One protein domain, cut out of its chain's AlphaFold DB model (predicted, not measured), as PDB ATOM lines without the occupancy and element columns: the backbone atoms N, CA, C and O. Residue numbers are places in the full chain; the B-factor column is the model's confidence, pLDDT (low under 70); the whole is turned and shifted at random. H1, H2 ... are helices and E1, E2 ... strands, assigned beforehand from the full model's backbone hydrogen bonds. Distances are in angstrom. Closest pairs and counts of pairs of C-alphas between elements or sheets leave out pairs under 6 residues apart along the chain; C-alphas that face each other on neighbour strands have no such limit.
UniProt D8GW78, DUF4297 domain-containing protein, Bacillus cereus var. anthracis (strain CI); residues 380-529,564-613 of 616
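What this domain is: This is residues 380 to 529 and 564 to 613 of the 616 residues of the protein "DUF4297 domain-containing protein" of Bacillus cereus var. anthracis (strain CI) (UniProt D8GW78). A strongly twisted sheet of five strands makes the core, in three layers, with H3 and H7 over one face and H4 over the other. The long helix H1 crosses H3, H6 packs on H3, and H2 stands beside E2 and E3. The printed part has 200 residues with seven named helices and five named strands, in the order H1 H2 H3 E1 E2 E3 H4 H5 E4 E5 H6 H7, class mixed. The mixed sheet runs E1 E2 E3 E4 E5. The whole is compact, radius of gyration of the C-alphas 16.6 A, and rounded, spanning 44 by 44 by 35 A.

How they stand to each other: H1, residues 384 to 406, touches H2, residues 413 to 421, with residues 401 to 405 alone; the closest C-alphas, of Phe 405 and Ile 413, are 6.4 A apart. With residues 389 to 397 alone it touches H3, residues 438 to 454, at a steep tilt of 62 degrees, opposite ways; the closest C-alphas, of Thr 393 and Val 454, are 5.9 A apart. E1, residues 458 to 460, E2, residues 469 to 474, and E3, residues 480 to 487, form a meander, each strand the antiparallel neighbour of the one before, in two hairpins; N 460 and O 472 are 2.9 A apart, N 471 and O 483 2.8 A, within hydrogen-bond range. H2 stands at the sheet's level, height 1.7 A. H3 runs along the strands at a height of 8.4 A over the sheet, over E3 and, with 3 C-alphas, only just over E2. E3, H4, residues 494 to 506, H5, residues 509 to 512, and E4, residues 518 to 523, form a strand-helix-strand unit, two parallel neighbour strands joined through helices, with a right-handed crossover; N 484 and O 519 are 2.8 A apart. H4, 9.1 A over the sheet, lies on the opposite face from H3. E5, residues 570 to 574, is parallel to E4, with N 520 and O 571 2.8 A apart. H6, residues 576 to 585, touches H3, closest C-alphas Ser 448 and Ile 578, 6.6 A. H7, residues 595 to 613, is on the sheet; its closest C-alphas with E5, of Cys 609 and Lys 571, are 6.9 A apart. In H1, H2, H3, H4 and H6 every O i to N i+4 pair is within hydrogen-bond range, in H7 14 of 15; H5 is too short for one.

Where its parts are: H1 begins at C-alpha 384 (-10.370, 2.815, -37.880) and is 32.0 A long. H3 measures 24.2 A, E3 23.4 A and H7 28.2 A. H7 ends at C-alpha 613 (26.599, 2.854, -23.507).

The domain as a whole: The C-alphas farthest apart, of Ile 384 and Thr 564, are 48.6 A apart. Residues 530 to 563 are cut out, with 30.4 A between C-alphas 529 and 564. The link from H2 to H3 is long. Residues under pLDDT 70 are 408, 425 to 432, 527 to 529, 564 to 568 and 611 to 613.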
ATOM      1  N   SER A 380      -8.916  -5.505 -31.509       85.88
ATOM      2  CA  SER A 380      -8.418  -4.344 -30.788       85.88
ATOM      3  C   SER A 380      -9.323  -3.134 -31.043       85.88
ATOM      4  O   SER A 380      -9.689  -2.834 -32.179       85.88
ATOM      5  N   ASN A 381      -9.691  -2.416 -29.978       83.31
ATOM      6  CA  ASN A 381     -10.524  -1.207 -30.049       83.31
ATOM      7  C   ASN A 381      -9.722   0.013 -30.557       83.31
ATOM      8  O   ASN A 381      -9.742   1.074 -29.935       83.31
ATOM      9  N   LEU A 382      -8.966  -0.155 -31.643       87.56
ATOM     10  CA  LEU A 382      -8.181   0.899 -32.283       87.56
ATOM     11  C   LEU A 382      -9.068   1.815 -33.129       87.56
ATOM     12  O   LEU A 382     -10.123   1.411 -33.621       87.56
ATOM     13  N   GLU A 383      -8.601   3.044 -33.358       88.94
ATOM     14  CA  GLU A 383      -9.196   3.916 -34.370       88.94
ATOM     15  C   GLU A 383      -9.147   3.241 -35.754       88.94
ATOM     16  O   GLU A 383      -8.189   2.544 -36.097       88.94
ATOM     17  N   ILE A 384     -10.184   3.463 -36.570       89.56
ATOM     18  CA  ILE A 384     -10.370   2.815 -37.880       89.56
ATOM     19  C   ILE A 384      -9.138   2.979 -38.784       89.56
ATOM     20  O   ILE A 384      -8.756   2.033 -39.474       89.56
ATOM     21  N   ASN A 385      -8.505   4.156 -38.774       91.88
ATOM     22  CA  ASN A 385      -7.331   4.435 -39.604       91.88
ATOM     23  C   ASN A 385      -6.102   3.635 -39.152       91.88
ATOM     24  O   ASN A 385      -5.486   2.963 -39.979       91.88
ATOM     25  N   LEU A 386      -5.803   3.626 -37.850       92.56
ATOM     26  CA  LEU A 386      -4.706   2.844 -37.269       92.56
ATOM     27  C   LEU A 386      -4.881   1.344 -37.536       92.56
ATOM     28  O   LEU A 386      -3.944   0.661 -37.952       92.56
ATOM     29  N   ASN A 387      -6.105   0.839 -37.350       93.12
ATOM     30  CA  ASN A 387      -6.444  -0.552 -37.634       93.12
ATOM     31  C   ASN A 387      -6.171  -0.890 -39.109       93.12
ATOM     32  O   ASN A 387      -5.477  -1.859 -39.415       93.12
ATOM     33  N   LYS A 388      -6.643  -0.035 -40.025       94.25
ATOM     34  CA  LYS A 388      -6.431  -0.208 -41.463       94.25
ATOM     35  C   LYS A 388      -4.947  -0.221 -41.833       94.25
ATOM     36  O   LYS A 388      -4.531  -1.087 -42.595       94.25
ATOM     37  N   GLU A 389      -4.145   0.698 -41.301       95.19
ATOM     38  CA  GLU A 389      -2.709   0.771 -41.597       95.19
ATOM     39  C   GLU A 389      -1.944  -0.472 -41.126       95.19
ATOM     40  O   GLU A 389      -1.095  -0.991 -41.862       95.19
ATOM     41  N   LEU A 390      -2.279  -0.994 -39.943       95.25
ATOM     42  CA  LEU A 390      -1.724  -2.251 -39.440       95.25
ATOM     43  C   LEU A 390      -2.152  -3.438 -40.309       95.25
ATOM     44  O   LEU A 390      -1.296  -4.206 -40.746       95.25
ATOM     45  N   MET A 391      -3.444  -3.557 -40.627       95.50
ATOM     46  CA  MET A 391      -3.966  -4.631 -41.482       95.50
ATOM     47  C   MET A 391      -3.338  -4.615 -42.879       95.50
ATOM     48  O   MET A 391      -2.935  -5.659 -43.395       95.50
ATOM     49  N   ASP A 392      -3.191  -3.435 -43.484       95.31
ATOM     50  CA  ASP A 392      -2.528  -3.280 -44.779       95.31
ATOM     51  C   ASP A 392      -1.049  -3.687 -44.699       95.31
ATOM     52  O   ASP A 392      -0.521  -4.297 -45.631       95.31
ATOM     53  N   THR A 393      -0.376  -3.412 -43.580       95.38
ATOM     54  CA  THR A 393       1.021  -3.816 -43.354       95.38
ATOM     55  C   THR A 393       1.156  -5.331 -43.191       95.38
ATOM     56  O   THR A 393       2.054  -5.928 -43.790       95.38
ATOM     57  N   VAL A 394       0.241  -5.979 -42.458       96.19
ATOM     58  CA  VAL A 394       0.193  -7.446 -42.329       96.19
ATOM     59  C   VAL A 394      -0.002  -8.106 -43.692       96.19
ATOM     60  O   VAL A 394       0.766  -9.001 -44.055       96.19
ATOM     61  N   ARG A 395      -0.975  -7.631 -44.478       94.94
ATOM     62  CA  ARG A 395      -1.265  -8.167 -45.818       94.94
ATOM     63  C   ARG A 395      -0.082  -8.006 -46.757       94.94
ATOM     64  O   ARG A 395       0.378  -8.999 -47.304       94.94
ATOM     65  N   LYS A 396       0.499  -6.804 -46.848       93.44
ATOM     66  CA  LYS A 396       1.724  -6.567 -47.634       93.44
ATOM     67  C   LYS A 396       2.861  -7.502 -47.225       93.44
ATOM     68  O   LYS A 396       3.655  -7.908 -48.073       93.44
ATOM     69  N   MET A 397       2.954  -7.837 -45.935       93.12
ATOM     70  CA  MET A 397       3.964  -8.769 -45.452       93.12
ATOM     71  C   MET A 397       3.732 -10.211 -45.867       93.12
ATOM     72  O   MET A 397       4.668 -10.860 -46.338       93.12
ATOM     73  N   ARG A 398       2.499 -10.691 -45.735       94.44
ATOM     74  CA  ARG A 398       2.107 -12.019 -46.206       94.44
ATOM     75  C   ARG A 398       2.272 -12.138 -47.720       94.44
ATOM     76  O   ARG A 398       2.936 -13.061 -48.185       94.44
ATOM     77  N   ASP A 399       1.733 -11.178 -48.463       92.75
ATOM     78  CA  ASP A 399       1.677 -11.211 -49.922       92.75
ATOM     79  C   ASP A 399       3.084 -11.217 -50.533       92.75
ATOM     80  O   ASP A 399       3.344 -11.977 -51.458       92.75
ATOM     81  N   SER A 400       4.037 -10.471 -49.964       89.56
ATOM     82  CA  SER A 400       5.422 -10.476 -50.456       89.56
ATOM     83  C   SER A 400       6.169 -11.797 -50.217       89.56
ATOM     84  O   SER A 400       7.038 -12.167 -51.013       89.56
ATOM     85  N   LEU A 401       5.861 -12.521 -49.134       90.75
ATOM     86  CA  LEU A 401       6.422 -13.858 -48.905       90.75
ATOM     87  C   LEU A 401       5.786 -14.883 -49.851       90.75
ATOM     88  O   LEU A 401       6.495 -15.712 -50.424       90.75
ATOM     89  N   ASP A 402       4.470 -14.800 -50.047       90.00
ATOM     90  CA  ASP A 402       3.735 -15.673 -50.962       90.00
ATOM     91  C   ASP A 402       4.134 -15.450 -52.424       90.00
ATOM     92  O   ASP A 402       4.327 -16.418 -53.157       90.00
ATOM     93  N   GLU A 403       4.336 -14.203 -52.847       88.94
ATOM     94  CA  GLU A 403       4.772 -13.875 -54.204       88.94
ATOM     95  C   GLU A 403       6.128 -14.520 -54.525       88.94
ATOM     96  O   GLU A 403       6.254 -15.234 -55.524       88.94
ATOM     97  N   GLN A 404       7.111 -14.378 -53.627       84.31
ATOM     98  CA  GLN A 404       8.429 -15.007 -53.775       84.31
ATOM     99  C   GLN A 404       8.357 -16.542 -53.803       84.31
ATOM    100  O   GLN A 404       9.131 -17.188 -54.521       84.31
ATOM    101  N   PHE A 405       7.428 -17.129 -53.043       84.62
ATOM    102  CA  PHE A 405       7.200 -18.570 -53.005       84.62
ATOM    103  C   PHE A 405       6.575 -19.086 -54.313       84.62
ATOM    104  O   PHE A 405       7.087 -20.037 -54.912       84.62
ATOM    105  N   TYR A 406       5.503 -18.447 -54.792       80.56
ATOM    106  CA  TYR A 406       4.739 -18.899 -55.959       80.56
ATOM    107  C   TYR A 406       5.418 -18.599 -57.296       80.56
ATOM    108  O   TYR A 406       5.378 -19.443 -58.195       80.56
ATOM    109  N   GLN A 407       6.099 -17.457 -57.429       77.56
ATOM    110  CA  GLN A 407       6.848 -17.112 -58.645       77.56
ATOM    111  C   GLN A 407       8.143 -17.932 -58.801       77.56
ATOM    112  O   GLN A 407       8.867 -17.777 -59.781       77.56
ATOM    113  N   LYS A 408       8.431 -18.849 -57.861       65.69
ATOM    114  CA  LYS A 408       9.645 -19.686 -57.803       65.69
ATOM    115  C   LYS A 408      10.948 -18.889 -57.753       65.69
ATOM    116  O   LYS A 408      12.013 -19.466 -57.968       65.69
ATOM    117  N   GLU A 409      10.889 -17.604 -57.419       74.56
ATOM    118  CA  GLU A 409      12.088 -16.830 -57.137       74.56
ATOM    119  C   GLU A 409      12.806 -17.421 -55.919       74.56
ATOM    120  O   GLU A 409      14.019 -17.643 -55.954       74.56
ATOM    121  N   ASP A 410      12.066 -17.706 -54.846       77.44
ATOM    122  CA  ASP A 410      12.580 -18.350 -53.641       77.44
ATOM    123  C   ASP A 410      11.589 -19.390 -53.081       77.44
ATOM    124  O   ASP A 410      10.812 -19.095 -52.169       77.44
ATOM    125  N   PRO A 411      11.656 -20.653 -53.541       78.12
ATOM    126  CA  PRO A 411      10.787 -21.714 -53.030       78.12
ATOM    127  C   PRO A 411      11.087 -22.113 -51.572       78.12
ATOM    128  O   PRO A 411      10.386 -22.957 -51.020       78.12
ATOM    129  N   PHE A 412      12.125 -21.551 -50.945       83.38
ATOM    130  CA  PHE A 412      12.530 -21.824 -49.565       83.38
ATOM    131  C   PHE A 412      12.421 -20.581 -48.673       83.38
ATOM    132  O   PHE A 412      12.978 -20.572 -47.576       83.38
ATOM    133  N   ILE A 413      11.695 -19.544 -49.106       87.12
ATOM    134  CA  ILE A 413      11.628 -18.253 -48.409       87.12
ATOM    135  C   ILE A 413      11.201 -18.392 -46.942       87.12
ATOM    136  O   ILE A 413      11.855 -17.843 -46.058       87.12
ATOM    137  N   TYR A 414      10.179 -19.204 -46.658       89.94
ATOM    138  CA  TYR A 414       9.690 -19.464 -45.299       89.94
ATOM    139  C   TYR A 414      10.723 -20.182 -44.420       89.94
ATOM    140  O   TYR A 414      10.891 -19.859 -43.244       89.94
ATOM    141  N   GLN A 415      11.467 -21.127 -44.995       87.38
ATOM    142  CA  GLN A 415      12.534 -21.841 -44.295       87.38
ATOM    143  C   GLN A 415      13.722 -20.917 -44.016       87.38
ATOM    144  O   GLN A 415      14.207 -20.869 -42.886       87.38
ATOM    145  N   ARG A 416      14.147 -20.133 -45.014       86.75
ATOM    146  CA  ARG A 416      15.199 -19.123 -44.856       86.75
ATOM    147  C   ARG A 416      14.814 -18.068 -43.829       86.75
ATOM    148  O   ARG A 416      15.655 -17.677 -43.026       86.75
ATOM    149  N   PHE A 417      13.551 -17.639 -43.809       91.50
ATOM    150  CA  PHE A 417      13.044 -16.708 -42.805       91.50
ATOM    151  C   PHE A 417      13.296 -17.238 -41.389       91.50
ATOM    152  O   PHE A 417      13.876 -16.531 -40.569       91.50
ATOM    153  N   LEU A 418      12.932 -18.494 -41.111       90.31
ATOM    154  CA  LEU A 418      13.136 -19.105 -39.793       90.31
ATOM    155  C   LEU A 418      14.608 -19.324 -39.458       90.31
ATOM    156  O   LEU A 418      15.024 -19.073 -38.329       90.31
ATOM    157  N   GLN A 419      15.407 -19.769 -40.428       87.50
ATOM    158  CA  GLN A 419      16.844 -19.953 -40.232       87.50
ATOM    159  C   GLN A 419      17.520 -18.641 -39.847       87.50
ATOM    160  O   GLN A 419      18.296 -18.612 -38.900       87.50
ATOM    161  N   ARG A 420      17.155 -17.544 -40.511       89.06
ATOM    162  CA  ARG A 420      17.654 -16.202 -40.201       89.06
ATOM    163  C   ARG A 420      17.143 -15.688 -38.860       89.06
ATOM    164  O   ARG A 420      17.926 -15.153 -38.084       89.06
ATOM    165  N   LEU A 421      15.854 -15.882 -38.570       91.69
ATOM    166  CA  LEU A 421      15.246 -15.468 -37.305       91.69
ATOM    167  C   LEU A 421      15.955 -16.121 -36.111       91.69
ATOM    168  O   LEU A 421      16.300 -15.441 -35.146       91.69
ATOM    169  N   PHE A 422      16.227 -17.424 -36.197       87.31
ATOM    170  CA  PHE A 422      16.855 -18.204 -35.127       87.31
ATOM    171  C   PHE A 422      18.375 -18.360 -35.274       87.31
ATOM    172  O   PHE A 422      18.977 -19.110 -34.505       87.31
ATOM    173  N   ASN A 423      18.990 -17.646 -36.226       80.69
ATOM    174  CA  ASN A 423      20.423 -17.661 -36.529       80.69
ATOM    175  C   ASN A 423      21.013 -19.081 -36.643       80.69
ATOM    176  O   ASN A 423      21.988 -19.442 -35.983       80.69
ATOM    177  N   LEU A 424      20.358 -19.909 -37.456       73.62
ATOM    178  CA  LEU A 424      20.807 -21.240 -37.840       73.62
ATOM    179  C   LEU A 424      21.552 -21.159 -39.173       73.62
ATOM    180  O   LEU A 424      21.262 -20.287 -39.993       73.62
ATOM    181  N   ASN A 425      22.468 -22.100 -39.421       61.66
ATOM    182  CA  ASN A 425      23.153 -22.193 -40.710       61.66
ATOM    183  C   ASN A 425      22.129 -22.163 -41.853       61.66
ATOM    184  O   ASN A 425      21.209 -22.986 -41.878       61.66
ATOM    185  N   ASN A 426      22.326 -21.230 -42.790       53.00
ATOM    186  CA  ASN A 426      21.479 -20.919 -43.952       53.00
ATOM    187  C   ASN A 426      21.525 -22.037 -45.019       53.00
ATOM    188  O   ASN A 426      21.722 -21.816 -46.212       53.00
ATOM    189  N   SER A 427      21.450 -23.280 -44.561       53.84
ATOM    190  CA  SER A 427      21.509 -24.497 -45.353       53.84
ATOM    191  C   SER A 427      20.092 -24.907 -45.715       53.84
ATOM    192  O   SER A 427      19.175 -24.752 -44.922       53.84
ATOM    193  N   HIS A 428      19.868 -25.480 -46.894       52.84
ATOM    194  CA  HIS A 428      18.534 -25.943 -47.307       52.84
ATOM    195  C   HIS A 428      18.016 -27.138 -46.467       52.84
ATOM    196  O   HIS A 428      17.015 -27.758 -46.815       52.84
ATOM    197  N   SER A 429      18.676 -27.470 -45.351       55.69
ATOM    198  CA  SER A 429      18.298 -28.542 -44.440       55.69
ATOM    199  C   SER A 429      17.021 -28.214 -43.670       55.69
ATOM    200  O   SER A 429      16.866 -27.102 -43.151       55.69
ATOM    201  N   ARG A 430      16.155 -29.222 -43.552       60.59
ATOM    202  CA  ARG A 430      14.905 -29.232 -42.786       60.59
ATOM    203  C   ARG A 430      15.027 -28.462 -41.465       60.59
ATOM    204  O   ARG A 430      15.890 -28.768 -40.645       60.59
ATOM    205  N   PHE A 431      14.153 -27.475 -41.256       67.00
ATOM    206  CA  PHE A 431      14.021 -26.792 -39.969       67.00
ATOM    207  C   PHE A 431      13.138 -27.654 -39.049       67.00
ATOM    208  O   PHE A 431      11.975 -27.890 -39.396       67.00
ATOM    209  N   PRO A 432      13.644 -28.157 -37.907       66.44
ATOM    210  CA  PRO A 432      12.823 -28.880 -36.943       66.44
ATOM    211  C   PRO A 432      11.924 -27.879 -36.205       66.44
ATOM    212  O   PRO A 432      12.309 -27.349 -35.169       66.44
ATOM    213  N   PHE A 433      10.762 -27.579 -36.790       76.62
ATOM    214  CA  PHE A 433       9.764 -26.681 -36.207       76.62
ATOM    215  C   PHE A 433       8.928 -27.423 -35.168       76.62
ATOM    216  O   PHE A 433       8.211 -28.365 -35.518       76.62
ATOM    217  N   ASP A 434       8.995 -26.982 -33.918       79.44
ATOM    218  CA  ASP A 434       8.116 -27.449 -32.851       79.44
ATOM    219  C   ASP A 434       6.890 -26.534 -32.757       79.44
ATOM    220  O   ASP A 434       6.979 -25.402 -32.283       79.44
ATOM    221  N   ASP A 435       5.725 -27.024 -33.189       78.56
ATOM    222  CA  ASP A 435       4.474 -26.253 -33.170       78.56
ATOM    223  C   ASP A 435       4.079 -25.768 -31.767       78.56
ATOM    224  O   ASP A 435       3.423 -24.733 -31.639       78.56
ATOM    225  N   SER A 436       4.481 -26.483 -30.711       76.12
ATOM    226  CA  SER A 436       4.140 -26.118 -29.333       76.12
ATOM    227  C   SER A 436       4.962 -24.937 -28.806       76.12
ATOM    228  O   SER A 436       4.506 -24.214 -27.917       76.12
ATOM    229  N   ILE A 437       6.142 -24.704 -29.390       80.50
ATOM    230  CA  ILE A 437       7.126 -23.726 -28.918       80.50
ATOM    231  C   ILE A 437       7.365 -22.642 -29.981       80.50
ATOM    232  O   ILE A 437       7.095 -21.459 -29.754       80.50
ATOM    233  N   ASP A 438       7.834 -23.034 -31.167       85.50
ATOM    234  CA  ASP A 438       8.313 -22.126 -32.211       85.50
ATOM    235  C   ASP A 438       7.185 -21.291 -32.836       85.50
ATOM    236  O   ASP A 438       7.433 -20.162 -33.260       85.50
ATOM    237  N   LEU A 439       5.937 -21.778 -32.845       89.25
ATOM    238  CA  LEU A 439       4.793 -21.038 -33.399       89.25
ATOM    239  C   LEU A 439       4.549 -19.711 -32.665       89.25
ATOM    240  O   LEU A 439       4.250 -18.691 -33.289       89.25
ATOM    241  N   ASN A 440       4.719 -19.702 -31.341       90.00
ATOM    242  CA  ASN A 440       4.546 -18.496 -30.533       90.00
ATOM    243  C   ASN A 440       5.703 -17.507 -30.722       90.00
ATOM    244  O   ASN A 440       5.467 -16.299 -30.754       90.00
ATOM    245  N   TYR A 441       6.937 -18.002 -30.861       92.19
ATOM    246  CA  TYR A 441       8.105 -17.163 -31.148       92.19
ATOM    247  C   TYR A 441       8.043 -16.571 -32.555       92.19
ATOM    248  O   TYR A 441       8.306 -15.381 -32.733       92.19
ATOM    249  N   LEU A 442       7.625 -17.359 -33.548       94.31
ATOM    250  CA  LEU A 442       7.395 -16.873 -34.904       94.31
ATOM    251  C   LEU A 442       6.329 -15.776 -34.913       94.31
ATOM    252  O   LEU A 442       6.576 -14.707 -35.464       94.31
ATOM    253  N   ARG A 443       5.180 -16.007 -34.263       94.88
ATOM    254  CA  ARG A 443       4.092 -15.020 -34.187       94.88
ATOM    255  C   ARG A 443       4.567 -13.693 -33.595       94.88
ATOM    256  O   ARG A 443       4.430 -12.674 -34.259       94.88
ATOM    257  N   ARG A 444       5.171 -13.714 -32.399       92.88
ATOM    258  CA  ARG A 444       5.704 -12.509 -31.729       92.88
ATOM    259  C   ARG A 444       6.739 -11.781 -32.591       92.88
ATOM    260  O   ARG A 444       6.757 -10.558 -32.651       92.88
ATOM    261  N   SER A 445       7.590 -12.536 -33.287       95.31
ATOM    262  CA  SER A 445       8.607 -11.967 -34.176       95.31
ATOM    263  C   SER A 445       7.985 -11.294 -35.404       95.31
ATOM    264  O   SER A 445       8.396 -10.198 -35.776       95.31
ATOM    265  N   LEU A 446       6.984 -11.927 -36.031       95.94
ATOM    266  CA  LEU A 446       6.230 -11.347 -37.147       95.94
ATOM    267  C   LEU A 446       5.488 -10.081 -36.713       95.94
ATOM    268  O   LEU A 446       5.544  -9.081 -37.418       95.94
ATOM    269  N   GLU A 447       4.859 -10.107 -35.542       95.38
ATOM    270  CA  GLU A 447       4.173  -8.960 -34.946       95.38
ATOM    271  C   GLU A 447       5.127  -7.775 -34.734       95.38
ATOM    272  O   GLU A 447       4.858  -6.683 -35.228       95.38
ATOM    273  N   SER A 448       6.301  -7.995 -34.127       95.19
ATOM    274  CA  SER A 448       7.327  -6.948 -33.997       95.19
ATOM    275  C   SER A 448       7.766  -6.374 -35.347       95.19
ATOM    276  O   SER A 448       7.986  -5.170 -35.459       95.19
ATOM    277  N   LEU A 449       7.889  -7.206 -36.389       94.88
ATOM    278  CA  LEU A 449       8.229  -6.721 -37.729       94.88
ATOM    279  C   LEU A 449       7.097  -5.909 -38.357       94.88
ATOM    280  O   LEU A 449       7.385  -4.921 -39.027       94.88
ATOM    281  N   VAL A 450       5.838  -6.299 -38.155       94.94
ATOM    282  CA  VAL A 450       4.664  -5.543 -38.616       94.94
ATOM    283  C   VAL A 450       4.613  -4.184 -37.923       94.94
ATOM    284  O   VAL A 450       4.519  -3.165 -38.602       94.94
ATOM    285  N   TYR A 451       4.752  -4.161 -36.597       94.31
ATOM    286  CA  TYR A 451       4.729  -2.938 -35.790       94.31
ATOM    287  C   TYR A 451       5.879  -1.995 -36.123       94.31
ATOM    288  O   TYR A 451       5.697  -0.786 -36.159       94.31
ATOM    289  N   LEU A 452       7.055  -2.535 -36.434       93.06
ATOM    290  CA  LEU A 452       8.154  -1.718 -36.926       93.06
ATOM    291  C   LEU A 452       7.870  -1.187 -38.339       93.06
ATOM    292  O   LEU A 452       8.159  -0.034 -38.632       93.06
ATOM    293  N   SER A 453       7.313  -2.017 -39.226       93.69
ATOM    294  CA  SER A 453       7.129  -1.664 -40.640       93.69
ATOM    295  C   SER A 453       5.997  -0.659 -40.870       93.69
ATOM    296  O   SER A 453       6.065   0.084 -41.844       93.69
ATOM    297  N   VAL A 454       4.973  -0.622 -40.005       94.44
ATOM    298  CA  VAL A 454       3.812   0.277 -40.177       94.44
ATOM    299  C   VAL A 454       4.198   1.756 -40.092       94.44
ATOM    300  O   VAL A 454       3.567   2.582 -40.748       94.44
ATOM    301  N   LEU A 455       5.269   2.069 -39.349       92.19
ATOM    302  CA  LEU A 455       5.797   3.425 -39.186       92.19
ATOM    303  C   LEU A 455       6.421   3.974 -40.481       92.19
ATOM    304  O   LEU A 455       6.594   5.175 -40.621       92.19
ATOM    305  N   TYR A 456       6.782   3.112 -41.437       91.62
ATOM    306  CA  TYR A 456       7.547   3.497 -42.623       91.62
ATOM    307  C   TYR A 456       6.696   3.490 -43.898       91.62
ATOM    308  O   TYR A 456       5.675   2.803 -44.011       91.62
ATOM    309  N   LYS A 457       7.142   4.257 -44.900       87.00
ATOM    310  CA  LYS A 457       6.479   4.379 -46.203       87.00
ATOM    311  C   LYS A 457       6.593   3.077 -46.996       87.00
ATOM    312  O   LYS A 457       5.588   2.561 -47.494       87.00
ATOM    313  N   GLU A 458       7.809   2.542 -47.090       86.44
ATOM    314  CA  GLU A 458       8.116   1.315 -47.829       86.44
ATOM    315  C   GLU A 458       8.988   0.365 -47.010       86.44
ATOM    316  O   GLU A 458       9.850   0.776 -46.233       86.44
ATOM    317  N   ALA A 459       8.781  -0.935 -47.222       86.00
ATOM    318  CA  ALA A 459       9.553  -1.990 -46.590       86.00
ATOM    319  C   ALA A 459      10.050  -2.973 -47.650       86.00
ATOM    320  O   ALA A 459       9.262  -3.547 -48.400       86.00
ATOM    321  N   SER A 460      11.358  -3.217 -47.666       83.38
ATOM    322  CA  SER A 460      11.979  -4.242 -48.503       83.38
ATOM    323  C   SER A 460      12.469  -5.425 -47.666       83.38
ATOM    324  O   SER A 460      12.734  -5.323 -46.459       83.38
ATOM    325  N   TYR A 461      12.510  -6.592 -48.306       76.06
ATOM    326  CA  TYR A 461      12.780  -7.873 -47.659       76.06
ATOM    327  C   TYR A 461      14.261  -8.223 -47.685       76.06
ATOM    328  O   TYR A 461      15.056  -7.702 -48.468       76.06
ATOM    329  N   THR A 462      14.622  -9.139 -46.794       77.00
ATOM    330  CA  THR A 462      15.971  -9.673 -46.692       77.00
ATOM    331  C   THR A 462      16.403 -10.336 -48.004       77.00
ATOM    332  O   THR A 462      15.747 -11.270 -48.465       77.00
ATOM    333  N   SER A 463      17.552  -9.924 -48.551       76.25
ATOM    334  CA  SER A 463      18.174 -10.591 -49.709       76.25
ATOM    335  C   SER A 463      18.367 -12.095 -49.460       76.25
ATOM    336  O   SER A 463      18.638 -12.506 -48.330       76.25
ATOM    337  N   LYS A 464      18.278 -12.931 -50.504       75.88
ATOM    338  CA  LYS A 464      18.478 -14.397 -50.432       75.88
ATOM    339  C   LYS A 464      19.846 -14.788 -49.858       75.88
ATOM    340  O   LYS A 464      19.940 -15.800 -49.162       75.88
ATOM    341  N   ASP A 465      20.846 -13.931 -50.029       78.81
ATOM    342  CA  ASP A 465      22.223 -14.178 -49.589       78.81
ATOM    343  C   ASP A 465      22.499 -13.754 -48.138       78.81
ATOM    344  O   ASP A 465      23.591 -13.972 -47.617       78.81
ATOM    345  N   ALA A 466      21.527 -13.147 -47.446       84.62
ATOM    346  CA  ALA A 466      21.739 -12.728 -46.065       84.62
ATOM    347  C   ALA A 466      21.647 -13.904 -45.079       84.62
ATOM    348  O   ALA A 466      20.772 -14.768 -45.203       84.62
ATOM    349  N   HIS A 467      22.507 -13.881 -44.056       83.62
ATOM    350  CA  HIS A 467      22.490 -14.822 -42.928       83.62
ATOM    351  C   HIS A 467      21.601 -14.346 -41.775       83.62
ATOM    352  O   HIS A 467      21.086 -15.159 -41.016       83.62
ATOM    353  N   LEU A 468      21.395 -13.032 -41.658       87.00
ATOM    354  CA  LEU A 468      20.518 -12.417 -40.664       87.00
ATOM    355  C   LEU A 468      19.203 -11.973 -41.307       87.00
ATOM    356  O   LEU A 468      19.135 -11.723 -42.512       87.00
ATOM    357  N   LEU A 469      18.153 -11.864 -40.493       90.81
ATOM    358  CA  LEU A 469      16.846 -11.396 -40.943       90.81
ATOM    359  C   LEU A 469      16.874  -9.869 -40.981       90.81
ATOM    360  O   LEU A 469      16.784  -9.240 -39.932       90.81
ATOM    361  N   PHE A 470      17.044  -9.288 -42.169       89.44
ATOM    362  CA  PHE A 470      17.086  -7.838 -42.373       89.44
ATOM    363  C   PHE A 470      15.769  -7.275 -42.903       89.44
ATOM    364  O   PHE A 470      15.138  -7.844 -43.796       89.44
ATOM    365  N   ARG A 471      15.422  -6.084 -42.438       89.38
ATOM    366  CA  ARG A 471      14.405  -5.208 -43.006       89.38
ATOM    367  C   ARG A 471      15.051  -3.889 -43.376       89.38
ATOM    368  O   ARG A 471      15.661  -3.261 -42.518       89.38
ATOM    369  N   LYS A 472      14.918  -3.474 -44.637       89.44
ATOM    370  CA  LYS A 472      15.259  -2.100 -45.022       89.44
ATOM    371  C   LYS A 472      13.962  -1.325 -45.169       89.44
ATOM    372  O   LYS A 472      13.091  -1.747 -45.931       89.44
ATOM    373  N   LEU A 473      13.842  -0.254 -44.404       89.94
ATOM    374  CA  LEU A 473      12.636   0.541 -44.263       89.94
ATOM    375  C   LEU A 473      12.942   1.956 -44.742       89.94
ATOM    376  O   LEU A 473      13.898   2.567 -44.274       89.94
ATOM    377  N   LEU A 474      12.166   2.435 -45.705       89.38
ATOM    378  CA  LEU A 474      12.301   3.769 -46.275       89.38
ATOM    379  C   LEU A 474      11.242   4.663 -45.641       89.38
ATOM    380  O   LEU A 474      10.054   4.323 -45.653       89.38
ATOM    381  N   ASP A 475      11.667   5.767 -45.041       86.50
ATOM    382  CA  ASP A 475      10.740   6.722 -44.442       86.50
ATOM    383  C   ASP A 475      10.182   7.727 -45.467       86.50
ATOM    384  O   ASP A 475      10.443   7.649 -46.669       86.50
ATOM    385  N   PHE A 476       9.377   8.675 -44.990       84.00
ATOM    386  CA  PHE A 476       8.742   9.703 -45.818       84.00
ATOM    387  C   PHE A 476       9.705  10.799 -46.300       84.00
ATOM    388  O   PHE A 476       9.369  11.547 -47.218       84.00
ATOM    389  N   LYS A 477      10.915  10.864 -45.731       85.31
ATOM    390  CA  LYS A 477      12.016  11.735 -46.165       85.31
ATOM    391  C   LYS A 477      12.992  11.018 -47.100       85.31
ATOM    392  O   LYS A 477      14.022  11.591 -47.448       85.31
ATOM    393  N   GLU A 478      12.652   9.804 -47.537       83.88
ATOM    394  CA  GLU A 478      13.488   8.945 -48.380       83.88
ATOM    395  C   GLU A 478      14.808   8.527 -47.693       83.88
ATOM    396  O   GLU A 478      15.787   8.174 -48.354       83.88
ATOM    397  N   GLU A 479      14.849   8.529 -46.355       84.19
ATOM    398  CA  GLU A 479      15.970   7.991 -45.589       84.19
ATOM    399  C   GLU A 479      15.784   6.493 -45.337       84.19
ATOM    400  O   GLU A 479      14.737   6.022 -44.877       84.19
ATOM    401  N   LEU A 480      16.835   5.723 -45.622       84.06
ATOM    402  CA  LEU A 480      16.828   4.273 -45.480       84.06
ATOM    403  C   LEU A 480      17.315   3.858 -44.087       84.06
ATOM    404  O   LEU A 480      18.491   4.007 -43.761       84.06
ATOM    405  N   GLY A 481      16.429   3.258 -43.295       86.75
ATOM    406  CA  GLY A 481      16.778   2.545 -42.070       86.75
ATOM    407  C   GLY A 481      17.007   1.058 -42.334       86.75
ATOM    408  O   GLY A 481      16.216   0.410 -43.023       86.75
ATOM    409  N   VAL A 482      18.068   0.488 -41.763       89.50
ATOM    410  CA  VAL A 482      18.311  -0.961 -41.785       89.50
ATOM    411  C   VAL A 482      18.102  -1.522 -40.385       89.50
ATOM    412  O   VAL A 482      18.663  -1.041 -39.401       89.50
ATOM    413  N   PHE A 483      17.283  -2.564 -40.309       91.88
ATOM    414  CA  PHE A 483      16.920  -3.244 -39.077       91.88
ATOM    415  C   PHE A 483      17.150  -4.739 -39.221       91.88
ATOM    416  O   PHE A 483      16.999  -5.300 -40.306       91.88
ATOM    417  N   SER A 484      17.480  -5.408 -38.125       92.62
ATOM    418  CA  SER A 484      17.542  -6.859 -38.057       92.62
ATOM    419  C   SER A 484      16.784  -7.383 -36.848       92.62
ATOM    420  O   SER A 484      16.678  -6.690 -35.840       92.62
ATOM    421  N   LEU A 485      16.259  -8.603 -36.943       94.25
ATOM    422  CA  LEU A 485      15.573  -9.272 -35.844       94.25
ATOM    423  C   LEU A 485      16.169 -10.661 -35.614       94.25
ATOM    424  O   LEU A 485      16.248 -11.468 -36.540       94.25
ATOM    425  N   HIS A 486      16.532 -10.947 -34.368       92.88
ATOM    426  CA  HIS A 486      16.980 -12.260 -33.925       92.88
ATOM    427  C   HIS A 486      16.152 -12.720 -32.724       92.88
ATOM    428  O   HIS A 486      16.023 -11.990 -31.745       92.88
ATOM    429  N   ASN A 487      15.601 -13.931 -32.782       92.00
ATOM    430  CA  ASN A 487      14.865 -14.533 -31.675       92.00
ATOM    431  C   ASN A 487      15.697 -15.651 -31.034       92.00
ATOM    432  O   ASN A 487      16.143 -16.569 -31.725       92.00
ATOM    433  N   VAL A 488      15.898 -15.585 -29.716       87.44
ATOM    434  CA  VAL A 488      16.746 -16.548 -28.987       87.44
ATOM    435  C   VAL A 488      15.950 -17.645 -28.277       87.44
ATOM    436  O   VAL A 488      16.543 -18.540 -27.675       87.44
ATOM    437  N   ARG A 489      14.615 -17.626 -28.389       84.69
ATOM    438  CA  ARG A 489      13.695 -18.644 -27.847       84.69
ATOM    439  C   ARG A 489      13.847 -18.873 -26.343       84.69
ATOM    440  O   ARG A 489      13.758 -20.011 -25.895       84.69
ATOM    441  N   GLU A 490      14.170 -17.824 -25.587       79.25
ATOM    442  CA  GLU A 490      14.437 -17.890 -24.142       79.25
ATOM    443  C   GLU A 490      15.582 -18.857 -23.768       79.25
ATOM    444  O   GLU A 490      15.756 -19.197 -22.600       79.25
ATOM    445  N   LYS A 491      16.394 -19.302 -24.744       76.88
ATOM    446  CA  LYS A 491      17.476 -20.278 -24.525       76.88
ATOM    447  C   LYS A 491      18.776 -19.635 -24.061       76.88
ATOM    448  O   LYS A 491      19.628 -20.327 -23.511       76.88
ATOM    449  N   GLU A 492      18.961 -18.348 -24.339       79.50
ATOM    450  CA  GLU A 492      20.246 -17.662 -24.200       79.50
ATOM    451  C   GLU A 492      20.088 -16.303 -23.518       79.50
ATOM    452  O   GLU A 492      19.079 -15.612 -23.686       79.50
ATOM    453  N   ASP A 493      21.111 -15.926 -22.744       80.75
ATOM    454  CA  ASP A 493      21.266 -14.571 -22.217       80.75
ATOM    455  C   ASP A 493      21.564 -13.588 -23.364       80.75
ATOM    456  O   ASP A 493      22.145 -13.944 -24.397       80.75
ATOM    457  N   LEU A 494      21.156 -12.336 -23.164       83.31
ATOM    458  CA  LEU A 494      21.323 -11.243 -24.112       83.31
ATOM    459  C   LEU A 494      22.775 -11.082 -24.600       83.31
ATOM    460  O   LEU A 494      22.990 -10.908 -25.799       83.31
ATOM    461  N   ASP A 495      23.767 -11.196 -23.718       79.44
ATOM    462  CA  ASP A 495      25.183 -10.994 -24.046       79.44
ATOM    463  C   ASP A 495      25.696 -12.076 -25.009       79.44
ATOM    464  O   ASP A 495      26.445 -11.803 -25.956       79.44
ATOM    465  N   VAL A 496      25.247 -13.320 -24.812       80.50
ATOM    466  CA  VAL A 496      25.570 -14.459 -25.687       80.50
ATOM    467  C   VAL A 496      24.913 -14.281 -27.056       80.50
ATOM    468  O   VAL A 496      25.565 -14.471 -28.088       80.50
ATOM    469  N   ALA A 497      23.655 -13.841 -27.073       83.00
ATOM    470  CA  ALA A 497      22.915 -13.567 -28.297       83.00
ATOM    471  C   ALA A 497      23.573 -12.465 -29.141       83.00
ATOM    472  O   ALA A 497      23.774 -12.637 -30.346       83.00
ATOM    473  N   MET A 498      23.981 -11.357 -28.508       86.50
ATOM    474  CA  MET A 498      24.689 -10.259 -29.174       86.50
ATOM    475  C   MET A 498      26.003 -10.735 -29.802       86.50
ATOM    476  O   MET A 498      26.284 -10.429 -30.965       86.50
ATOM    477  N   LYS A 499      26.801 -11.526 -29.068       83.81
ATOM    478  CA  LYS A 499      28.046 -12.117 -29.593       83.81
ATOM    479  C   LYS A 499      27.771 -12.988 -30.820       83.81
ATOM    480  O   LYS A 499      28.473 -12.858 -31.822       83.81
ATOM    481  N   ARG A 500      26.726 -13.822 -30.784       83.94
ATOM    482  CA  ARG A 500      26.358 -14.677 -31.921       83.94
ATOM    483  C   ARG A 500      25.941 -13.868 -33.146       83.94
ATOM    484  O   ARG A 500      26.407 -14.154 -34.245       83.94
ATOM    485  N   VAL A 501      25.104 -12.847 -32.974       86.75
ATOM    486  CA  VAL A 501      24.700 -11.971 -34.085       86.75
ATOM    487  C   VAL A 501      25.911 -11.259 -34.688       86.75
ATOM    488  O   VAL A 501      26.020 -11.200 -35.912       86.75
ATOM    489  N   ARG A 502      26.853 -10.773 -33.866       87.19
ATOM    490  CA  ARG A 502      28.098 -10.151 -34.354       87.19
ATOM    491  C   ARG A 502      28.926 -11.110 -35.213       87.19
ATOM    492  O   ARG A 502      29.434 -10.692 -36.250       87.19
ATOM    493  N   ILE A 503      29.039 -12.378 -34.816       83.44
ATOM    494  CA  ILE A 503      29.738 -13.408 -35.605       83.44
ATOM    495  C   ILE A 503      29.024 -13.621 -36.945       83.44
ATOM    496  O   ILE A 503      29.649 -13.483 -37.994       83.44
ATOM    497  N   SER A 504      27.708 -13.845 -36.931       84.81
ATOM    498  CA  SER A 504      26.932 -14.065 -38.159       84.81
ATOM    499  C   SER A 504      26.953 -12.862 -39.105       84.81
ATOM    500  O   SER A 504      27.018 -13.039 -40.320       84.81
ATOM    501  N   ALA A 505      26.934 -11.638 -38.568       85.88
ATOM    502  CA  ALA A 505      27.081 -10.411 -39.350       85.88
ATOM    503  C   ALA A 505      28.473 -10.316 -39.987       85.88
ATOM    504  O   ALA A 505      28.594  -9.996 -41.168       85.88
ATOM    505  N   LYS A 506      29.528 -10.647 -39.231       83.25
ATOM    506  CA  LYS A 506      30.906 -10.669 -39.736       83.25
ATOM    507  C   LYS A 506      31.086 -11.679 -40.867       83.25
ATOM    508  O   LYS A 506      31.888 -11.433 -41.758       83.25
ATOM    509  N   GLU A 507      30.355 -12.785 -40.856       82.88
ATOM    510  CA  GLU A 507      30.434 -13.837 -41.878       82.88
ATOM    511  C   GLU A 507      29.475 -13.624 -43.065       82.88
ATOM    512  O   GLU A 507      29.472 -14.417 -44.005       82.88
ATOM    513  N   CYS A 508      28.661 -12.563 -43.055       83.06
ATOM    514  CA  CYS A 508      27.639 -12.312 -44.068       83.06
ATOM    515  C   CYS A 508      28.012 -11.144 -44.993       83.06
ATOM    516  O   CYS A 508      28.088  -9.995 -44.560       83.06
ATOM    517  N   SER A 509      28.145 -11.411 -46.296       83.69
ATOM    518  CA  SER A 509      28.458 -10.389 -47.311       83.69
ATOM    519  C   SER A 509      27.424  -9.257 -47.372       83.69
ATOM    520  O   SER A 509      27.782  -8.098 -47.568       83.69
ATOM    521  N   VAL A 510      26.142  -9.568 -47.150       84.75
ATOM    522  CA  VAL A 510      25.066  -8.564 -47.113       84.75
ATOM    523  C   VAL A 510      25.268  -7.607 -45.941       84.75
ATOM    524  O   VAL A 510      25.203  -6.398 -46.133       84.75
ATOM    525  N   SER A 511      25.564  -8.126 -44.748       83.69
ATOM    526  CA  SER A 511      25.851  -7.298 -43.571       83.69
ATOM    527  C   SER A 511      27.104  -6.449 -43.767       83.69
ATOM    528  O   SER A 511      27.096  -5.267 -43.446       83.69
ATOM    529  N   GLN A 512      28.150  -7.028 -44.364       82.25
ATOM    530  CA  GLN A 512      29.393  -6.321 -44.687       82.25
ATOM    531  C   GLN A 512      29.205  -5.191 -45.711       82.25
ATOM    532  O   GLN A 512      30.032  -4.285 -45.764       82.25
ATOM    533  N   SER A 513      28.143  -5.233 -46.523       83.00
ATOM    534  CA  SER A 513      27.846  -4.185 -47.507       83.00
ATOM    535  C   SER A 513      27.237  -2.915 -46.899       83.00
ATOM    536  O   SER A 513      27.156  -1.888 -47.575       83.00
ATOM    537  N   PHE A 514      26.791  -2.965 -45.638       81.00
ATOM    538  CA  PHE A 514      26.237  -1.798 -44.962       81.00
ATOM    539  C   PHE A 514      27.363  -0.894 -44.452       81.00
ATOM    540  O   PHE A 514      28.098  -1.234 -43.530       81.00
ATOM    541  N   ASN A 515      27.471   0.294 -45.050       70.69
ATOM    542  CA  ASN A 515      28.449   1.316 -44.666       70.69
ATOM    543  C   ASN A 515      27.980   2.204 -43.492       70.69
ATOM    544  O   ASN A 515      28.632   3.199 -43.192       70.69
ATOM    545  N   HIS A 516      26.838   1.893 -42.875       74.69
ATOM    546  CA  HIS A 516      26.195   2.670 -41.812       74.69
ATOM    547  C   HIS A 516      25.709   1.751 -40.685       74.69
ATOM    548  O   HIS A 516      25.570   0.541 -40.885       74.69
ATOM    549  N   ASP A 517      25.441   2.342 -39.519       80.44
ATOM    550  CA  ASP A 517      24.898   1.627 -38.366       80.44
ATOM    551  C   ASP A 517      23.520   1.038 -38.673       80.44
ATOM    552  O   ASP A 517      22.678   1.685 -39.299       80.44
ATOM    553  N   TYR A 518      23.260  -0.167 -38.172       87.00
ATOM    554  CA  TYR A 518      21.929  -0.764 -38.205       87.00
ATOM    555  C   TYR A 518      21.513  -1.287 -36.831       87.00
ATOM    556  O   TYR A 518      22.337  -1.698 -36.009       87.00
ATOM    557  N   TYR A 519      20.204  -1.288 -36.581       90.75
ATOM    558  CA  TYR A 519      19.644  -1.732 -35.307       90.75
ATOM    559  C   TYR A 519      19.288  -3.216 -35.369       90.75
ATOM    560  O   TYR A 519      18.579  -3.657 -36.273       90.75
ATOM    561  N   CYS A 520      19.760  -4.004 -34.407       91.81
ATOM    562  CA  CYS A 520      19.394  -5.405 -34.249       91.81
ATOM    563  C   CYS A 520      18.528  -5.590 -33.002       91.81
ATOM    564  O   CYS A 520      18.989  -5.426 -31.872       91.81
ATOM    565  N   PHE A 521      17.270  -5.964 -33.213       93.06
ATOM    566  CA  PHE A 521      16.350  -6.324 -32.149       93.06
ATOM    567  C   PHE A 521      16.559  -7.779 -31.726       93.06
ATOM    568  O   PHE A 521      16.518  -8.692 -32.554       93.06
ATOM    569  N   ILE A 522      16.750  -7.994 -30.426       90.69
ATOM    570  CA  ILE A 522      16.813  -9.310 -29.795       90.69
ATOM    571  C   ILE A 522      15.466  -9.592 -29.126       90.69
ATOM    572  O   ILE A 522      15.051  -8.882 -28.206       90.69
ATOM    573  N   ALA A 523      14.787 -10.630 -29.606       90.56
ATOM    574  CA  ALA A 523      13.506 -11.094 -29.097       90.56
ATOM    575  C   ALA A 523      13.683 -12.251 -28.110       90.56
ATOM    576  O   ALA A 523      14.468 -13.172 -28.349       90.56
ATOM    577  N   ASP A 524      12.894 -12.198 -27.035       85.00
ATOM    578  CA  ASP A 524      12.753 -13.247 -26.023       85.00
ATOM    579  C   ASP A 524      14.079 -13.742 -25.391       85.00
ATOM    580  O   ASP A 524      14.302 -14.954 -25.337       85.00
ATOM    581  N   PRO A 525      14.987 -12.857 -24.918       82.94
ATOM    582  CA  PRO A 525      16.159 -13.278 -24.149       82.94
ATOM    583  C   PRO A 525      15.776 -13.864 -22.789       82.94
ATOM    584  O   PRO A 525      14.760 -13.485 -22.203       82.94
ATOM    585  N   ALA A 526      16.615 -14.759 -22.256       77.25
ATOM    586  CA  ALA A 526      16.460 -15.236 -20.884       77.25
ATOM    587  C   ALA A 526      16.467 -14.040 -19.908       77.25
ATOM    588  O   ALA A 526      17.264 -13.109 -20.046       77.25
ATOM    589  N   ALA A 527      15.543 -14.028 -18.946       65.75
ATOM    590  CA  ALA A 527      15.251 -12.832 -18.159       65.75
ATOM    591  C   ALA A 527      16.440 -12.340 -17.300       65.75
ATOM    592  O   ALA A 527      16.870 -13.021 -16.369       65.75
ATOM    593  N   LYS A 528      16.855 -11.084 -17.514       55.78
ATOM    594  CA  LYS A 528      17.405 -10.180 -16.481       55.78
ATOM    595  C   LYS A 528      16.359  -9.084 -16.219       55.78
ATOM    596  O   LYS A 528      15.724  -8.613 -17.157       55.78
ATOM    597  N   LYS A 529      16.128  -8.716 -14.950       38.66
ATOM    598  CA  LYS A 529      15.056  -7.787 -14.515       38.66
ATOM    599  C   LYS A 529      15.100  -6.453 -15.286       38.66
ATOM    600  O   LYS A 529      15.971  -5.632 -15.019       38.66
ATOM    601  N   THR A 564      36.928  -6.750 -34.079       39.66
ATOM    602  CA  THR A 564      37.416  -5.652 -34.939       39.66
ATOM    603  C   THR A 564      36.333  -4.597 -35.223       39.66
ATOM    604  O   THR A 564      35.173  -4.969 -35.343       39.66
ATOM    605  N   LYS A 565      36.728  -3.334 -35.483       44.16
ATOM    606  CA  LYS A 565      35.915  -2.120 -35.792       44.16
ATOM    607  C   LYS A 565      34.624  -2.258 -36.637       44.16
ATOM    608  O   LYS A 565      33.796  -1.366 -36.602       44.16
ATOM    609  N   GLN A 566      34.422  -3.324 -37.415       43.28
ATOM    610  CA  GLN A 566      33.221  -3.503 -38.258       43.28
ATOM    611  C   GLN A 566      31.967  -3.977 -37.500       43.28
ATOM    612  O   GLN A 566      30.858  -3.837 -38.005       43.28
ATOM    613  N   THR A 567      32.106  -4.538 -36.301       52.81
ATOM    614  CA  THR A 567      30.971  -4.972 -35.455       52.81
ATOM    615  C   THR A 567      30.473  -3.887 -34.497       52.81
ATOM    616  O   THR A 567      29.539  -4.145 -33.737       52.81
ATOM    617  N   GLU A 568      31.114  -2.712 -34.492       59.41
ATOM    618  CA  GLU A 568      30.662  -1.519 -33.755       59.41
ATOM    619  C   GLU A 568      29.417  -0.898 -34.415       59.41
ATOM    620  O   GLU A 568      28.605  -0.291 -33.730       59.41
ATOM    621  N   ASN A 569      29.177  -1.177 -35.702       75.56
ATOM    622  CA  ASN A 569      28.037  -0.656 -36.469       75.56
ATOM    623  C   ASN A 569      26.686  -1.344 -36.149       75.56
ATOM    624  O   ASN A 569      25.700  -1.136 -36.856       75.56
ATOM    625  N   ILE A 570      26.623  -2.225 -35.140       86.75
ATOM    626  CA  ILE A 570      25.392  -2.944 -34.768       86.75
ATOM    627  C   ILE A 570      24.911  -2.458 -33.405       86.75
ATOM    628  O   ILE A 570      25.526  -2.761 -32.379       86.75
ATOM    629  N   LYS A 571      23.759  -1.783 -33.393       89.50
ATOM    630  CA  LYS A 571      23.101  -1.302 -32.172       89.50
ATOM    631  C   LYS A 571      22.059  -2.309 -31.698       89.50
ATOM    632  O   LYS A 571      21.106  -2.598 -32.419       89.50
ATOM    633  N   PHE A 572      22.239  -2.875 -30.507       88.31
ATOM    634  CA  PHE A 572      21.381  -3.951 -29.997       88.31
ATOM    635  C   PHE A 572      20.264  -3.437 -29.092       88.31
ATOM    636  O   PHE A 572      20.517  -2.789 -28.077       88.31
ATOM    637  N   LEU A 573      19.024  -3.803 -29.413       89.75
ATOM    638  CA  LEU A 573      17.822  -3.374 -28.696       89.75
ATOM    639  C   LEU A 573      16.915  -4.565 -28.378       89.75
ATOM    640  O   LEU A 573      17.025  -5.622 -28.993       89.75
ATOM    641  N   SER A 574      16.011  -4.418 -27.409       88.44
ATOM    642  CA  SER A 574      14.981  -5.434 -27.142       88.44
ATOM    643  C   SER A 574      13.747  -5.181 -28.004       88.44
ATOM    644  O   SER A 574      13.394  -4.029 -28.243       88.44
ATOM    645  N   THR A 575      13.050  -6.239 -28.428       89.12
ATOM    646  CA  THR A 575      11.760  -6.090 -29.123       89.12
ATOM    647  C   THR A 575      10.666  -5.472 -28.261       89.12
ATOM    648  O   THR A 575       9.727  -4.916 -28.828       89.12
ATOM    649  N   SER A 576      10.773  -5.511 -26.925       87.31
ATOM    650  CA  SER A 576       9.795  -4.859 -26.042       87.31
ATOM    651  C   SER A 576       9.674  -3.364 -26.333       87.31
ATOM    652  O   SER A 576       8.575  -2.834 -26.274       87.31
ATOM    653  N   LEU A 577      10.767  -2.717 -26.758       89.25
ATOM    654  CA  LEU A 577      10.782  -1.303 -27.130       89.25
ATOM    655  C   LEU A 577       9.794  -0.981 -28.260       89.25
ATOM    656  O   LEU A 577       9.112   0.033 -28.199       89.25
ATOM    657  N   ILE A 578       9.696  -1.850 -29.274       90.81
ATOM    658  CA  ILE A 578       8.767  -1.664 -30.402       90.81
ATOM    659  C   ILE A 578       7.321  -1.714 -29.897       90.81
ATOM    660  O   ILE A 578       6.493  -0.890 -30.272       90.81
ATOM    661  N   HIS A 579       7.029  -2.693 -29.038       89.12
ATOM    662  CA  HIS A 579       5.696  -2.909 -28.481       89.12
ATOM    663  C   HIS A 579       5.281  -1.785 -27.530       89.12
ATOM    664  O   HIS A 579       4.160  -1.291 -27.626       89.12
ATOM    665  N   ASP A 580       6.185  -1.361 -26.649       89.38
ATOM    666  CA  ASP A 580       5.955  -0.267 -25.705       89.38
ATOM    667  C   ASP A 580       5.716   1.051 -26.455       89.38
ATOM    668  O   ASP A 580       4.733   1.739 -26.181       89.38
ATOM    669  N   PHE A 581       6.543   1.351 -27.466       91.12
ATOM    670  CA  PHE A 581       6.387   2.538 -28.307       91.12
ATOM    671  C   PHE A 581       5.042   2.548 -29.039       91.12
ATOM    672  O   PHE A 581       4.298   3.523 -28.956       91.12
ATOM    673  N   LEU A 582       4.682   1.447 -29.713       89.81
ATOM    674  CA  LEU A 582       3.431   1.391 -30.468       89.81
ATOM    675  C   LEU A 582       2.207   1.508 -29.548       89.81
ATOM    676  O   LEU A 582       1.241   2.190 -29.886       89.81
ATOM    677  N   LYS A 583       2.250   0.877 -28.370       88.62
ATOM    678  CA  LYS A 583       1.163   0.939 -27.388       88.62
ATOM    679  C   LYS A 583       0.910   2.363 -26.900       88.62
ATOM    680  O   LYS A 583      -0.243   2.759 -26.762       88.62
ATOM    681  N   GLU A 584       1.965   3.124 -26.631       87.44
ATOM    682  CA  GLU A 584       1.831   4.518 -26.206       87.44
ATOM    683  C   GLU A 584       1.402   5.447 -27.344       87.44
ATOM    684  O   GLU A 584       0.680   6.420 -27.108       87.44
ATOM    685  N   LEU A 585       1.825   5.136 -28.570       87.50
ATOM    686  CA  LEU A 585       1.498   5.895 -29.770       87.50
ATOM    687  C   LEU A 585       0.008   5.795 -30.118       87.50
ATOM    688  O   LEU A 585      -0.616   6.804 -30.435       87.50
ATOM    689  N   VAL A 586      -0.577   4.600 -29.987       86.88
ATOM    690  CA  VAL A 586      -2.002   4.320 -30.248       86.88
ATOM    691  C   VAL A 586      -2.953   5.255 -29.489       86.88
ATOM    692  O   VAL A 586      -4.045   5.539 -29.974       86.88
ATOM    693  N   GLU A 587      -2.566   5.745 -28.310       81.12
ATOM    694  CA  GLU A 587      -3.398   6.657 -27.513       81.12
ATOM    695  C   GLU A 587      -3.288   8.131 -27.953       81.12
ATOM    696  O   GLU A 587      -4.038   8.974 -27.458       81.12
ATOM    697  N   GLN A 588      -2.347   8.466 -28.845       84.12
ATOM    698  CA  GLN A 588      -1.905   9.844 -29.093       84.12
ATOM    699  C   GLN A 588      -2.009  10.302 -30.552       84.12
ATOM    700  O   GLN A 588      -1.954  11.509 -30.796       84.12
ATOM    701  N   VAL A 589      -2.161   9.387 -31.514       88.31
ATOM    702  CA  VAL A 589      -2.146   9.707 -32.953       88.31
ATOM    703  C   VAL A 589      -3.321   9.076 -33.692       88.31
ATOM    704  O   VAL A 589      -3.873   8.076 -33.243       88.31
ATOM    705  N   SER A 590      -3.683   9.643 -34.845       86.00
ATOM    706  CA  SER A 590      -4.727   9.107 -35.734       86.00
ATOM    707  C   SER A 590      -4.173   8.333 -36.940       86.00
ATOM    708  O   SER A 590      -4.931   7.653 -37.637       86.00
ATOM    709  N   SER A 591      -2.860   8.407 -37.182       90.31
ATOM    710  CA  SER A 591      -2.123   7.645 -38.197       90.31
ATOM    711  C   SER A 591      -0.730   7.282 -37.674       90.31
ATOM    712  O   SER A 591      -0.111   8.071 -36.970       90.31
ATOM    713  N   PHE A 592      -0.214   6.104 -38.034       89.50
ATOM    714  CA  PHE A 592       1.179   5.710 -37.784       89.50
ATOM    715  C   PHE A 592       2.158   6.314 -38.796       89.50
ATOM    716  O   PHE A 592       3.371   6.194 -38.630       89.50
ATOM    717  N   LYS A 593       1.633   6.925 -39.860       86.62
ATOM    718  CA  LYS A 593       2.380   7.397 -41.029       86.62
ATOM    719  C   LYS A 593       2.626   8.899 -41.035       86.62
ATOM    720  O   LYS A 593       3.023   9.439 -42.063       86.62
ATOM    721  N   ASP A 594       2.395   9.571 -39.914       84.00
ATOM    722  CA  ASP A 594       2.746  10.979 -39.779       84.00
ATOM    723  C   ASP A 594       4.274  11.133 -39.716       84.00
ATOM    724  O   ASP A 594       4.939  10.488 -38.903       84.00
ATOM    725  N   ASP A 595       4.835  12.023 -40.542       73.69
ATOM    726  CA  ASP A 595       6.288  12.209 -40.701       73.69
ATOM    727  C   ASP A 595       7.034  12.400 -39.368       73.69
ATOM    728  O   ASP A 595       8.144  11.894 -39.194       73.69
ATOM    729  N   GLY A 596       6.412  13.087 -38.403       83.31
ATOM    730  CA  GLY A 596       7.000  13.335 -37.084       83.31
ATOM    731  C   GLY A 596       7.115  12.087 -36.200       83.31
ATOM    732  O   GLY A 596       7.963  12.047 -35.315       83.31
ATOM    733  N   ILE A 597       6.316  11.042 -36.439       88.19
ATOM    734  CA  ILE A 597       6.341   9.807 -35.636       88.19
ATOM    735  C   ILE A 597       7.632   9.030 -35.883       88.19
ATOM    736  O   ILE A 597       8.245   8.535 -34.938       88.19
ATOM    737  N   VAL A 598       8.068   8.941 -37.144       86.81
ATOM    738  CA  VAL A 598       9.323   8.258 -37.492       86.81
ATOM    739  C   VAL A 598      10.522   8.991 -36.900       86.81
ATOM    740  O   VAL A 598      11.481   8.345 -36.478       86.81
ATOM    741  N   GLU A 599      10.471  10.322 -36.832       87.00
ATOM    742  CA  GLU A 599      11.513  11.118 -36.177       87.00
ATOM    743  C   GLU A 599      11.571  10.834 -34.678       87.00
ATOM    744  O   GLU A 599      12.641  10.496 -34.178       87.00
ATOM    745  N   ILE A 600      10.424  10.854 -33.990       89.69
ATOM    746  CA  ILE A 600      10.334  10.513 -32.561       89.69
ATOM    747  C   ILE A 600      10.870   9.096 -32.316       89.69
ATOM    748  O   ILE A 600      11.677   8.880 -31.414       89.69
ATOM    749  N   TRP A 601      10.482   8.132 -33.155       90.31
ATOM    750  CA  TRP A 601      10.981   6.760 -33.079       90.31
ATOM    751  C   TRP A 601      12.508   6.690 -33.233       90.31
ATOM    752  O   TRP A 601      13.183   6.036 -32.439       90.31
ATOM    753  N   LYS A 602      13.081   7.379 -34.228       87.69
ATOM    754  CA  LYS A 602      14.537   7.433 -34.438       87.69
ATOM    755  C   LYS A 602      15.264   8.089 -33.260       87.69
ATOM    756  O   LYS A 602      16.319   7.594 -32.866       87.69
ATOM    757  N   GLU A 603      14.718   9.169 -32.702       86.75
ATOM    758  CA  GLU A 603      15.269   9.839 -31.518       86.75
ATOM    759  C   GLU A 603      15.284   8.904 -30.303       86.75
ATOM    760  O   GLU A 603      16.306   8.796 -29.618       86.75
ATOM    761  N   ASP A 604      14.197   8.162 -30.077       85.69
ATOM    762  CA  ASP A 604      14.120   7.170 -29.005       85.69
ATOM    763  C   ASP A 604      15.141   6.043 -29.203       85.69
ATOM    764  O   ASP A 604      15.825   5.663 -28.249       85.69
ATOM    765  N   LEU A 605      15.320   5.546 -30.432       86.81
ATOM    766  CA  LEU A 605      16.337   4.533 -30.737       86.81
ATOM    767  C   LEU A 605      17.753   5.003 -30.381       86.81
ATOM    768  O   LEU A 605      18.510   4.246 -29.767       86.81
ATOM    769  N   VAL A 606      18.115   6.238 -30.748       84.94
ATOM    770  CA  VAL A 606      19.435   6.816 -30.440       84.94
ATOM    771  C   VAL A 606      19.613   6.938 -28.932       84.94
ATOM    772  O   VAL A 606      20.596   6.437 -28.387       84.94
ATOM    773  N   LYS A 607      18.622   7.508 -28.245       82.31
ATOM    774  CA  LYS A 607      18.669   7.718 -26.799       82.31
ATOM    775  C   LYS A 607      18.792   6.415 -26.011       82.31
ATOM    776  O   LYS A 607      19.563   6.347 -25.060       82.31
ATOM    777  N   PHE A 608      18.070   5.367 -26.407       79.00
ATOM    778  CA  PHE A 608      18.181   4.054 -25.764       79.00
ATOM    779  C   PHE A 608      19.561   3.415 -25.942       79.00
ATOM    780  O   PHE A 608      19.996   2.655 -25.076       79.00
ATOM    781  N   CYS A 609      20.243   3.700 -27.052       78.38
ATOM    782  CA  CYS A 609      21.612   3.240 -27.255       78.38
ATOM    783  C   CYS A 609      22.590   4.025 -26.370       78.38
ATOM    784  O   CYS A 609      23.404   3.407 -25.692       78.38
ATOM    785  N   GLU A 610      22.449   5.352 -26.296       76.44
ATOM    786  CA  GLU A 610      23.285   6.218 -25.450       76.44
ATOM    787  C   GLU A 610      23.124   5.910 -23.948       76.44
ATOM    788  O   GLU A 610      24.110   5.848 -23.216       76.44
ATOM    789  N   GLU A 611      21.896   5.652 -23.483       68.81
ATOM    790  CA  GLU A 611      21.617   5.284 -22.085       68.81
ATOM    791  C   GLU A 611      22.252   3.936 -21.696       68.81
ATOM    792  O   GLU A 611      22.623   3.754 -20.540       68.81
ATOM    793  N   LYS A 612      22.425   3.008 -22.648       60.97
ATOM    794  CA  LYS A 612      23.097   1.719 -22.414       60.97
ATOM    795  C   LYS A 612      24.615   1.773 -22.544       60.97
ATOM    796  O   LYS A 612      25.292   1.015 -21.859       60.97
ATOM    797  N   GLU A 613      25.150   2.635 -23.404       47.91
ATOM    798  CA  GLU A 613      26.599   2.854 -23.507       47.91
ATOM    799  C   GLU A 613      27.160   3.582 -22.277       47.91
ATOM    800  O   GLU A 613      28.330   3.405 -21.959       47.91
TER     801      GLU A 613